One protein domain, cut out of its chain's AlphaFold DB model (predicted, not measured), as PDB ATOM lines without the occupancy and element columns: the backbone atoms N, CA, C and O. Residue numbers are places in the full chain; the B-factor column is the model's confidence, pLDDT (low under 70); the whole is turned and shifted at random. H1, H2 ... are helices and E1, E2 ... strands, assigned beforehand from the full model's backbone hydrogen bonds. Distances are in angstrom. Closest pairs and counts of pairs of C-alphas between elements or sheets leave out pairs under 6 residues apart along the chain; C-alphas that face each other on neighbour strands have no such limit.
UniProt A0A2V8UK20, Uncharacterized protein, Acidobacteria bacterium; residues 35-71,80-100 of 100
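AT A GLANCE: This is residues 35 to 71 and 80 to 100 of the 100 residues of an uncharacterized protein of Acidobacteria bacterium (UniProt A0A2V8UK20). A small antiparallel ribbon of two short strands, E1 and E2, has two short helices, H1 and H2, next to it, set about at right angles to each other. The longest helix, H3, runs out from the end of E2, and residues 95 to 100 stick out at one end of the long axis, while the loop that ends at Gly 71 reaches the opposite end. The printed part has 58 residues, with named elements in the order E1, H1, H2, E2, H3; the class is mixed, helices and strands. It is compact, with a radius of gyration of the C-alphas of 10.9 A, yet elongated in outline, spanning 35 by 23 by 19 A.

IN THESE COORDINATES: E1 is residues 37 to 39, beginning at C-alpha 37 (126.506, 160.015, 107.144). H1 is residues 40 to 46, 10.0 A long, and H2 is residues 51 to 58, 10.5 A long. E2 is residues 83 to 86, 9.7 A long. H3 is residues 87 to 98, 16.6 A long, ending at C-alpha 98 (138.109, 172.455, 120.243).

HOW THE PARTS SIT: E1 and E2 are antiparallel neighbours at 144 degrees, with N 38 and O 85 within hydrogen-bond range at 2.8 A. Residues 65 to 66 pair antiparallel with residues 83 to 84 of E2. The closest C-alphas of H1 and E2, Val 40 and Leu 83, are 6.3 A apart. H1 and H2 touch, about perpendicular at 83 degrees; their closest C-alphas, Ala 44 and Gln 51, are 5.3 A apart. H1 and H3 are close but not clearly touching, the closest C-alphas, Val 43 and Phe 90, being 7.9 A apart. H2 and H3 are only just apart, at 8.3 A. In H1, H2 and H3 every O i to N i+4 pair is within hydrogen-bond range.

THE WHOLE: The C-alphas farthest apart, Gly 71 and Asn 99, are 35.6 A apart. Residues 72 to 79 are not printed, and C-alphas 71 and 80 are 10.4 A apart across this cut. Of the links printed whole, none is long. The pLDDT is under 70 at residue 35, residues 68 to 71, 80 to 81 and 99 to 100.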
ATOM      1  N   GLN A  35     119.765 162.536 107.962       64.19
ATOM      2  CA  GLN A  35     120.955 162.320 108.764       64.19
ATOM      3  C   GLN A  35     122.104 162.045 107.788       64.19
ATOM      4  O   GLN A  35     122.281 160.930 107.296       64.19
ATOM      5  N   HIS A  36     122.870 163.080 107.447       81.06
ATOM      6  CA  HIS A  36     124.069 162.931 106.630       81.06
ATOM      7  C   HIS A  36     125.060 162.004 107.343       81.06
ATOM      8  O   HIS A  36     125.399 162.213 108.512       81.06
ATOM      9  N   HIS A  37     125.527 160.972 106.636       87.06
ATOM     10  CA  HIS A  37     126.506 160.015 107.144       87.06
ATOM     11  C   HIS A  37     127.830 160.176 106.411       87.06
ATOM     12  O   HIS A  37     127.916 159.948 105.204       87.06
ATOM     13  N   TYR A  38     128.881 160.472 107.159       88.44
ATOM     14  CA  TYR A  38     130.239 160.521 106.651       88.44
ATOM     15  C   TYR A  38     130.921 159.161 106.778       88.44
ATOM     16  O   TYR A  38     130.672 158.376 107.699       88.44
ATOM     17  N   SER A  39     131.806 158.866 105.838       89.50
ATOM     18  CA  SER A  39     132.776 157.783 105.954       89.50
ATOM     19  C   SER A  39     133.996 158.223 106.767       89.50
ATOM     20  O   SER A  39     134.311 159.407 106.885       89.50
ATOM     21  N   VAL A  40     134.752 157.248 107.277       87.62
ATOM     22  CA  VAL A  40     136.024 157.506 107.978       87.62
ATOM     23  C   VAL A  40     137.009 158.295 107.111       87.62
ATOM     24  O   VAL A  40     137.744 159.127 107.631       87.62
ATOM     25  N   ALA A  41     137.034 158.045 105.798       87.25
ATOM     26  CA  ALA A  41     137.937 158.734 104.881       87.25
ATOM     27  C   ALA A  41     137.573 160.219 104.726       87.25
ATOM     28  O   ALA A  41     138.461 161.065 104.775       87.25
ATOM     29  N   GLU A  42     136.281 160.532 104.601       88.88
ATOM     30  CA  GLU A  42     135.792 161.915 104.519       88.88
ATOM     31  C   GLU A  42     136.077 162.675 105.814       88.88
ATOM     32  O   GLU A  42     136.645 163.762 105.785       88.88
ATOM     33  N   VAL A  43     135.779 162.069 106.965       89.81
ATOM     34  CA  VAL A  43     136.064 162.680 108.269       89.81
ATOM     35  C   VAL A  43     137.565 162.889 108.485       89.81
ATOM     36  O   VAL A  43     137.977 163.929 108.996       89.81
ATOM     37  N   ALA A  44     138.397 161.932 108.069       88.88
ATOM     38  CA  ALA A  44     139.848 162.058 108.139       88.88
ATOM     39  C   ALA A  44     140.363 163.236 107.297       88.88
ATOM     40  O   ALA A  44     141.245 163.962 107.756       88.88
ATOM     41  N   ALA A  45     139.783 163.456 106.114       89.81
ATOM     42  CA  ALA A  45     140.103 164.600 105.267       89.81
ATOM     43  C   ALA A  45     139.676 165.929 105.913       89.81
ATOM     44  O   ALA A  45     140.480 166.853 105.969       89.81
ATOM     45  N   ILE A  46     138.459 166.010 106.469       90.31
ATOM     46  CA  ILE A  46     137.950 167.231 107.124       90.31
ATOM     47  C   ILE A  46     138.786 167.592 108.363       90.31
ATOM     48  O   ILE A  46     139.117 168.755 108.575       90.31
ATOM     49  N   LEU A  47     139.164 166.598 109.172       84.62
ATOM     50  CA  LEU A  47     139.990 166.787 110.372       84.62
ATOM     51  C   LEU A  47     141.497 166.858 110.075       84.62
ATOM     52  O   LEU A  47     142.294 166.967 111.009       84.62
ATOM     53  N   ASN A  48     141.894 166.748 108.804       89.06
ATOM     54  CA  ASN A  48     143.282 166.704 108.348       89.06
ATOM     55  C   ASN A  48     144.146 165.707 109.152       89.06
ATOM     56  O   ASN A  48     145.258 166.008 109.592       89.06
ATOM     57  N   CYS A  49     143.601 164.512 109.397       87.44
ATOM     58  CA  CYS A  49     144.222 163.475 110.217       87.44
ATOM     59  C   CYS A  49     144.295 162.130 109.482       87.44
ATOM     60  O   CYS A  49     143.662 161.921 108.450       87.44
ATOM     61  N   SER A  50     145.087 161.187 110.001       87.31
ATOM     62  CA  SER A  50     145.160 159.851 109.404       87.31
ATOM     63  C   SER A  50     143.852 159.079 109.613       87.31
ATOM     64  O   SER A  50     143.206 159.196 110.655       87.31
ATOM     65  N   GLN A  51     143.485 158.219 108.656       87.12
ATOM     66  CA  GLN A  51     142.285 157.375 108.772       87.12
ATOM     67  C   GLN A  51     142.319 156.459 110.007       87.12
ATOM     68  O   GLN A  51     141.277 156.184 110.593       87.12
ATOM     69  N   ASP A  52     143.507 156.006 110.432       86.12
ATOM     70  CA  ASP A  52     143.683 155.233 111.673       86.12
ATOM     71  C   ASP A  52     143.334 156.067 112.913       86.12
ATOM     72  O   ASP A  52     142.642 155.584 113.810       86.12
ATOM     73  N   LYS A  53     143.751 157.342 112.941       87.81
ATOM     74  CA  LYS A  53     143.417 158.267 114.026       87.81
ATOM     75  C   LYS A  53     141.921 158.567 114.042       87.81
ATOM     76  O   LYS A  53     141.309 158.440 115.097       87.81
ATOM     77  N   ALA A  54     141.330 158.883 112.887       88.31
ATOM     78  CA  ALA A  54     139.884 159.063 112.763       88.31
ATOM     79  C   ALA A  54     139.134 157.815 113.262       88.31
ATOM     80  O   ALA A  54     138.260 157.924 114.114       88.31
ATOM     81  N   ARG A  55     139.536 156.610 112.841       86.44
ATOM     82  CA  ARG A  55     138.916 155.365 113.317       86.44
ATOM     83  C   ARG A  55     138.965 155.239 114.842       86.44
ATOM     84  O   ARG A  55     137.931 154.980 115.434       86.44
ATOM     85  N   LYS A  56     140.117 155.472 115.479       86.06
ATOM     86  CA  LYS A  56     140.254 155.403 116.950       86.06
ATOM     87  C   LYS A  56     139.361 156.394 117.695       86.06
ATOM     88  O   LYS A  56     138.878 156.080 118.778       86.06
ATOM     89  N   ILE A  57     139.172 157.586 117.127       86.31
ATOM     90  CA  ILE A  57     138.308 158.621 117.701       86.31
ATOM     91  C   ILE A  57     136.849 158.156 117.683       86.31
ATOM     92  O   ILE A  57     136.178 158.243 118.704       86.31
ATOM     93  N   PHE A  58     136.376 157.645 116.543       87.38
ATOM     94  CA  PHE A  58     134.962 157.316 116.337       87.38
ATOM     95  C   PHE A  58     134.579 155.881 116.734       87.38
ATOM     96  O   PHE A  58     133.403 155.614 116.923       87.38
ATOM     97  N   GLU A  59     135.530 154.958 116.905       83.19
ATOM     98  CA  GLU A  59     135.241 153.577 117.342       83.19
ATOM     99  C   GLU A  59     134.653 153.519 118.764       83.19
ATOM    100  O   GLU A  59     133.908 152.597 119.074       83.19
ATOM    101  N   ASN A  60     134.951 154.512 119.608       81.50
ATOM    102  CA  ASN A  60     134.424 154.610 120.974       81.50
ATOM    103  C   ASN A  60     133.241 155.587 121.102       81.50
ATOM    104  O   ASN A  60     132.778 155.833 122.215       81.50
ATOM    105  N   GLU A  61     132.782 156.194 120.004       85.19
ATOM    106  CA  GLU A  61     131.681 157.157 120.052       85.19
ATOM    107  C   GLU A  61     130.324 156.445 119.994       85.19
ATOM    108  O   GLU A  61     130.087 155.644 119.084       85.19
ATOM    109  N   PRO A  62     129.399 156.756 120.920       75.81
ATOM    110  CA  PRO A  62     128.042 156.244 120.840       75.81
ATOM    111  C   PRO A  62     127.358 156.817 119.594       75.81
ATOM    112  O   PRO A  62     127.562 157.985 119.259       75.81
ATOM    113  N   GLU A  63     126.533 155.987 118.946       82.06
ATOM    114  CA  GLU A  63     125.753 156.294 117.728       82.06
ATOM    115  C   GLU A  63     126.528 156.212 116.400       82.06
ATOM    116  O   GLU A  63     125.964 156.466 115.336       82.06
ATOM    117  N   VAL A  64     127.800 155.800 116.417       86.69
ATOM    118  CA  VAL A  64     128.506 155.428 115.182       86.69
ATOM    119  C   VAL A  64     128.018 154.060 114.713       86.69
ATOM    120  O   VAL A  64     128.034 153.083 115.460       86.69
ATOM    121  N   ILE A  65     127.600 153.984 113.452       84.81
ATOM    122  CA  ILE A  65     127.083 152.752 112.858       84.81
ATOM    123  C   ILE A  65     128.269 151.956 112.314       84.81
ATOM    124  O   ILE A  65     128.953 152.405 111.390       84.81
ATOM    125  N   ASP A  66     128.503 150.765 112.858       84.44
ATOM    126  CA  ASP A  66     129.455 149.814 112.287       84.44
ATOM    127  C   ASP A  66     128.729 148.873 111.320       84.44
ATOM    128  O   ASP A  66     127.952 148.012 111.724       84.44
ATOM    129  N   LEU A  67     128.976 149.052 110.020       76.12
ATOM    130  CA  LEU A  67     128.488 148.156 108.967       76.12
ATOM    131  C   LEU A  67     129.426 146.956 108.752       76.12
ATOM    132  O   LEU A  67     129.144 146.076 107.939       76.12
ATOM    133  N   GLY A  68     130.573 146.920 109.438       65.38
ATOM    134  CA  GLY A  68     131.470 145.775 109.448       65.38
ATOM    135  C   GLY A  68     130.951 144.717 110.412       65.38
ATOM    136  O   GLY A  68     131.093 144.872 111.619       65.38
ATOM    137  N   GLY A  69     130.374 143.641 109.872       55.97
ATOM    138  CA  GLY A  69     129.768 142.559 110.651       55.97
ATOM    139  C   GLY A  69     130.620 142.057 111.822       55.97
ATOM    140  O   GLY A  69     131.857 142.017 111.753       55.97
ATOM    141  N   ASP A  70     129.907 141.646 112.871       54.72
ATOM    142  CA  ASP A  70     130.342 141.068 114.140       54.72
ATOM    143  C   ASP A  70     131.235 139.851 113.914       54.72
ATOM    144  O   ASP A  70     130.890 138.671 113.921       54.72
ATOM    145  N   GLY A  71     132.486 140.167 113.657       50.16
ATOM    146  CA  GLY A  71     133.496 139.173 113.518       50.16
ATOM    147  C   GLY A  71     133.879 138.595 114.847       50.16
ATOM    148  O   GLY A  71     134.702 139.217 115.502       50.16
ATOM    149  N   TYR A  80     138.308 145.224 108.285       61.44
ATOM    150  CA  TYR A  80     137.952 146.519 107.735       61.44
ATOM    151  C   TYR A  80     136.547 146.858 108.248       61.44
ATOM    152  O   TYR A  80     135.560 146.420 107.669       61.44
ATOM    153  N   ARG A  81     136.465 147.567 109.382       68.69
ATOM    154  CA  ARG A  81     135.208 148.128 109.885       68.69
ATOM    155  C   ARG A  81     134.792 149.256 108.957       68.69
ATOM    156  O   ARG A  81     135.579 150.180 108.706       68.69
ATOM    157  N   VAL A  82     133.576 149.161 108.439       77.38
ATOM    158  CA  VAL A  82     132.964 150.218 107.642       77.38
ATOM    159  C   VAL A  82     132.148 151.058 108.613       77.38
ATOM    160  O   VAL A  82     130.976 150.785 108.843       77.38
ATOM    161  N   LEU A  83     132.796 152.055 109.217       85.50
ATOM    162  CA  LEU A  83     132.116 152.982 110.118       85.50
ATOM    163  C   LEU A  83     131.392 154.053 109.301       85.50
ATOM    164  O   LEU A  83     131.989 154.688 108.422       85.50
ATOM    165  N   ARG A  84     130.118 154.263 109.624       89.00
ATOM    166  CA  ARG A  84     129.322 155.403 109.183       89.00
ATOM    167  C   ARG A  84     129.108 156.328 110.364       89.00
ATOM    168  O   ARG A  84     128.568 155.932 111.391       89.00
ATOM    169  N   ILE A  85     129.579 157.556 110.198       89.31
ATOM    170  CA  ILE A  85     129.612 158.583 111.229       89.31
ATOM    171  C   ILE A  85     128.483 159.570 110.923       89.31
ATOM    172  O   ILE A  85     128.579 160.289 109.927       89.31
ATOM    173  N   PRO A  86     127.413 159.621 111.732       91.19
ATOM    174  CA  PRO A  86     126.372 160.630 111.570       91.19
ATOM    175  C   PRO A  86     126.922 162.046 111.788       91.19
ATOM    176  O   PRO A  86     127.791 162.256 112.639       91.19
ATOM    177  N   ALA A  87     126.373 163.032 111.078       87.44
ATOM    178  CA  ALA A  87     126.767 164.439 111.205       87.44
ATOM    179  C   ALA A  87     126.697 164.955 112.654       87.44
ATOM    180  O   ALA A  87     127.646 165.575 113.129       87.44
ATOM    181  N   SER A  88     125.646 164.601 113.403       87.62
ATOM    182  CA  SER A  88     125.502 164.975 114.819       87.62
ATOM    183  C   SER A  88     126.661 164.482 115.695       87.62
ATOM    184  O   SER A  88     127.140 165.216 116.562       87.62
ATOM    185  N   VAL A  89     127.156 163.265 115.450       89.94
ATOM    186  CA  VAL A  89     128.310 162.714 116.177       89.94
ATOM    187  C   VAL A  89     129.580 163.467 115.793       89.94
ATOM    188  O   VAL A  89     130.364 163.847 116.663       89.94
ATOM    189  N   PHE A  90     129.774 163.734 114.500       89.25
ATOM    190  CA  PHE A  90     130.921 164.497 114.012       89.25
ATOM    191  C   PHE A  90     130.995 165.899 114.642       89.25
ATOM    192  O   PHE A  90     132.050 166.295 115.143       89.25
ATOM    193  N   GLU A  91     129.876 166.622 114.696       88.62
ATOM    194  CA  GLU A  91     129.799 167.945 115.325       88.62
ATOM    195  C   GLU A  91     130.128 167.900 116.821       88.62
ATOM    196  O   GLU A  91     130.896 168.732 117.314       88.62
ATOM    197  N   ARG A  92     129.589 166.909 117.548       88.19
ATOM    198  CA  ARG A  92     129.865 166.698 118.978       88.19
ATOM    199  C   ARG A  92     131.357 166.478 119.226       88.19
ATOM    200  O   ARG A  92     131.936 167.111 120.110       88.19
ATOM    201  N   VAL A  93     131.990 165.627 118.421       89.31
ATOM    202  CA  VAL A  93     133.428 165.338 118.515       89.31
ATOM    203  C   VAL A  93     134.265 166.580 118.208       89.31
ATOM    204  O   VAL A  93     135.187 166.886 118.963       89.31
ATOM    205  N   CYS A  94     133.920 167.339 117.165       87.62
ATOM    206  CA  CYS A  94     134.615 168.585 116.830       87.62
ATOM    207  C   CYS A  94     134.529 169.615 117.964       87.62
ATOM    208  O   CYS A  94     135.536 170.227 118.321       87.62
ATOM    209  N   ARG A  95     133.344 169.781 118.570       87.88
ATOM    210  CA  ARG A  95     133.153 170.667 119.731       87.88
ATOM    211  C   ARG A  95     134.014 170.234 120.916       87.88
ATOM    212  O   ARG A  95     134.649 171.084 121.531       87.88
ATOM    213  N   ARG A  96     134.079 168.926 121.191       86.81
ATOM    214  CA  ARG A  96     134.904 168.356 122.266       86.81
ATOM    215  C   ARG A  96     136.400 168.580 122.039       86.81
ATOM    216  O   ARG A  96     137.101 168.932 122.972       86.81
ATOM    217  N   MET A  97     136.895 168.414 120.811       83.75
ATOM    218  CA  MET A  97     138.318 168.623 120.496       83.75
ATOM    219  C   MET A  97     138.748 170.090 120.535       83.75
ATOM    220  O   MET A  97     139.912 170.378 120.797       83.75
ATOM    221  N   ARG A  98     137.830 171.015 120.241       81.31
ATOM    222  CA  ARG A  98     138.109 172.455 120.243       81.31
ATOM    223  C   ARG A  98     138.265 173.034 121.653       81.31
ATOM    224  O   ARG A  98     138.920 174.062 121.786       81.31
ATOM    225  N   ASN A  99     137.671 172.408 122.669       62.69
ATOM    226  CA  ASN A  99     137.685 172.889 124.050       62.69
ATOM    227  C   ASN A  99     138.380 171.847 124.955       62.69
ATOM    228  O   ASN A  99     137.679 171.029 125.555       62.69
ATOM    229  N   PRO A 100     139.728 171.806 124.959       52.94
ATOM    230  CA  PRO A 100     140.502 170.825 125.719       52.94
ATOM    231  C   PRO A 100     140.383 171.006 127.236       52.94
ATOM    232  O   PRO A 100     140.221 172.162 127.690       52.94
TER     233      PRO A 100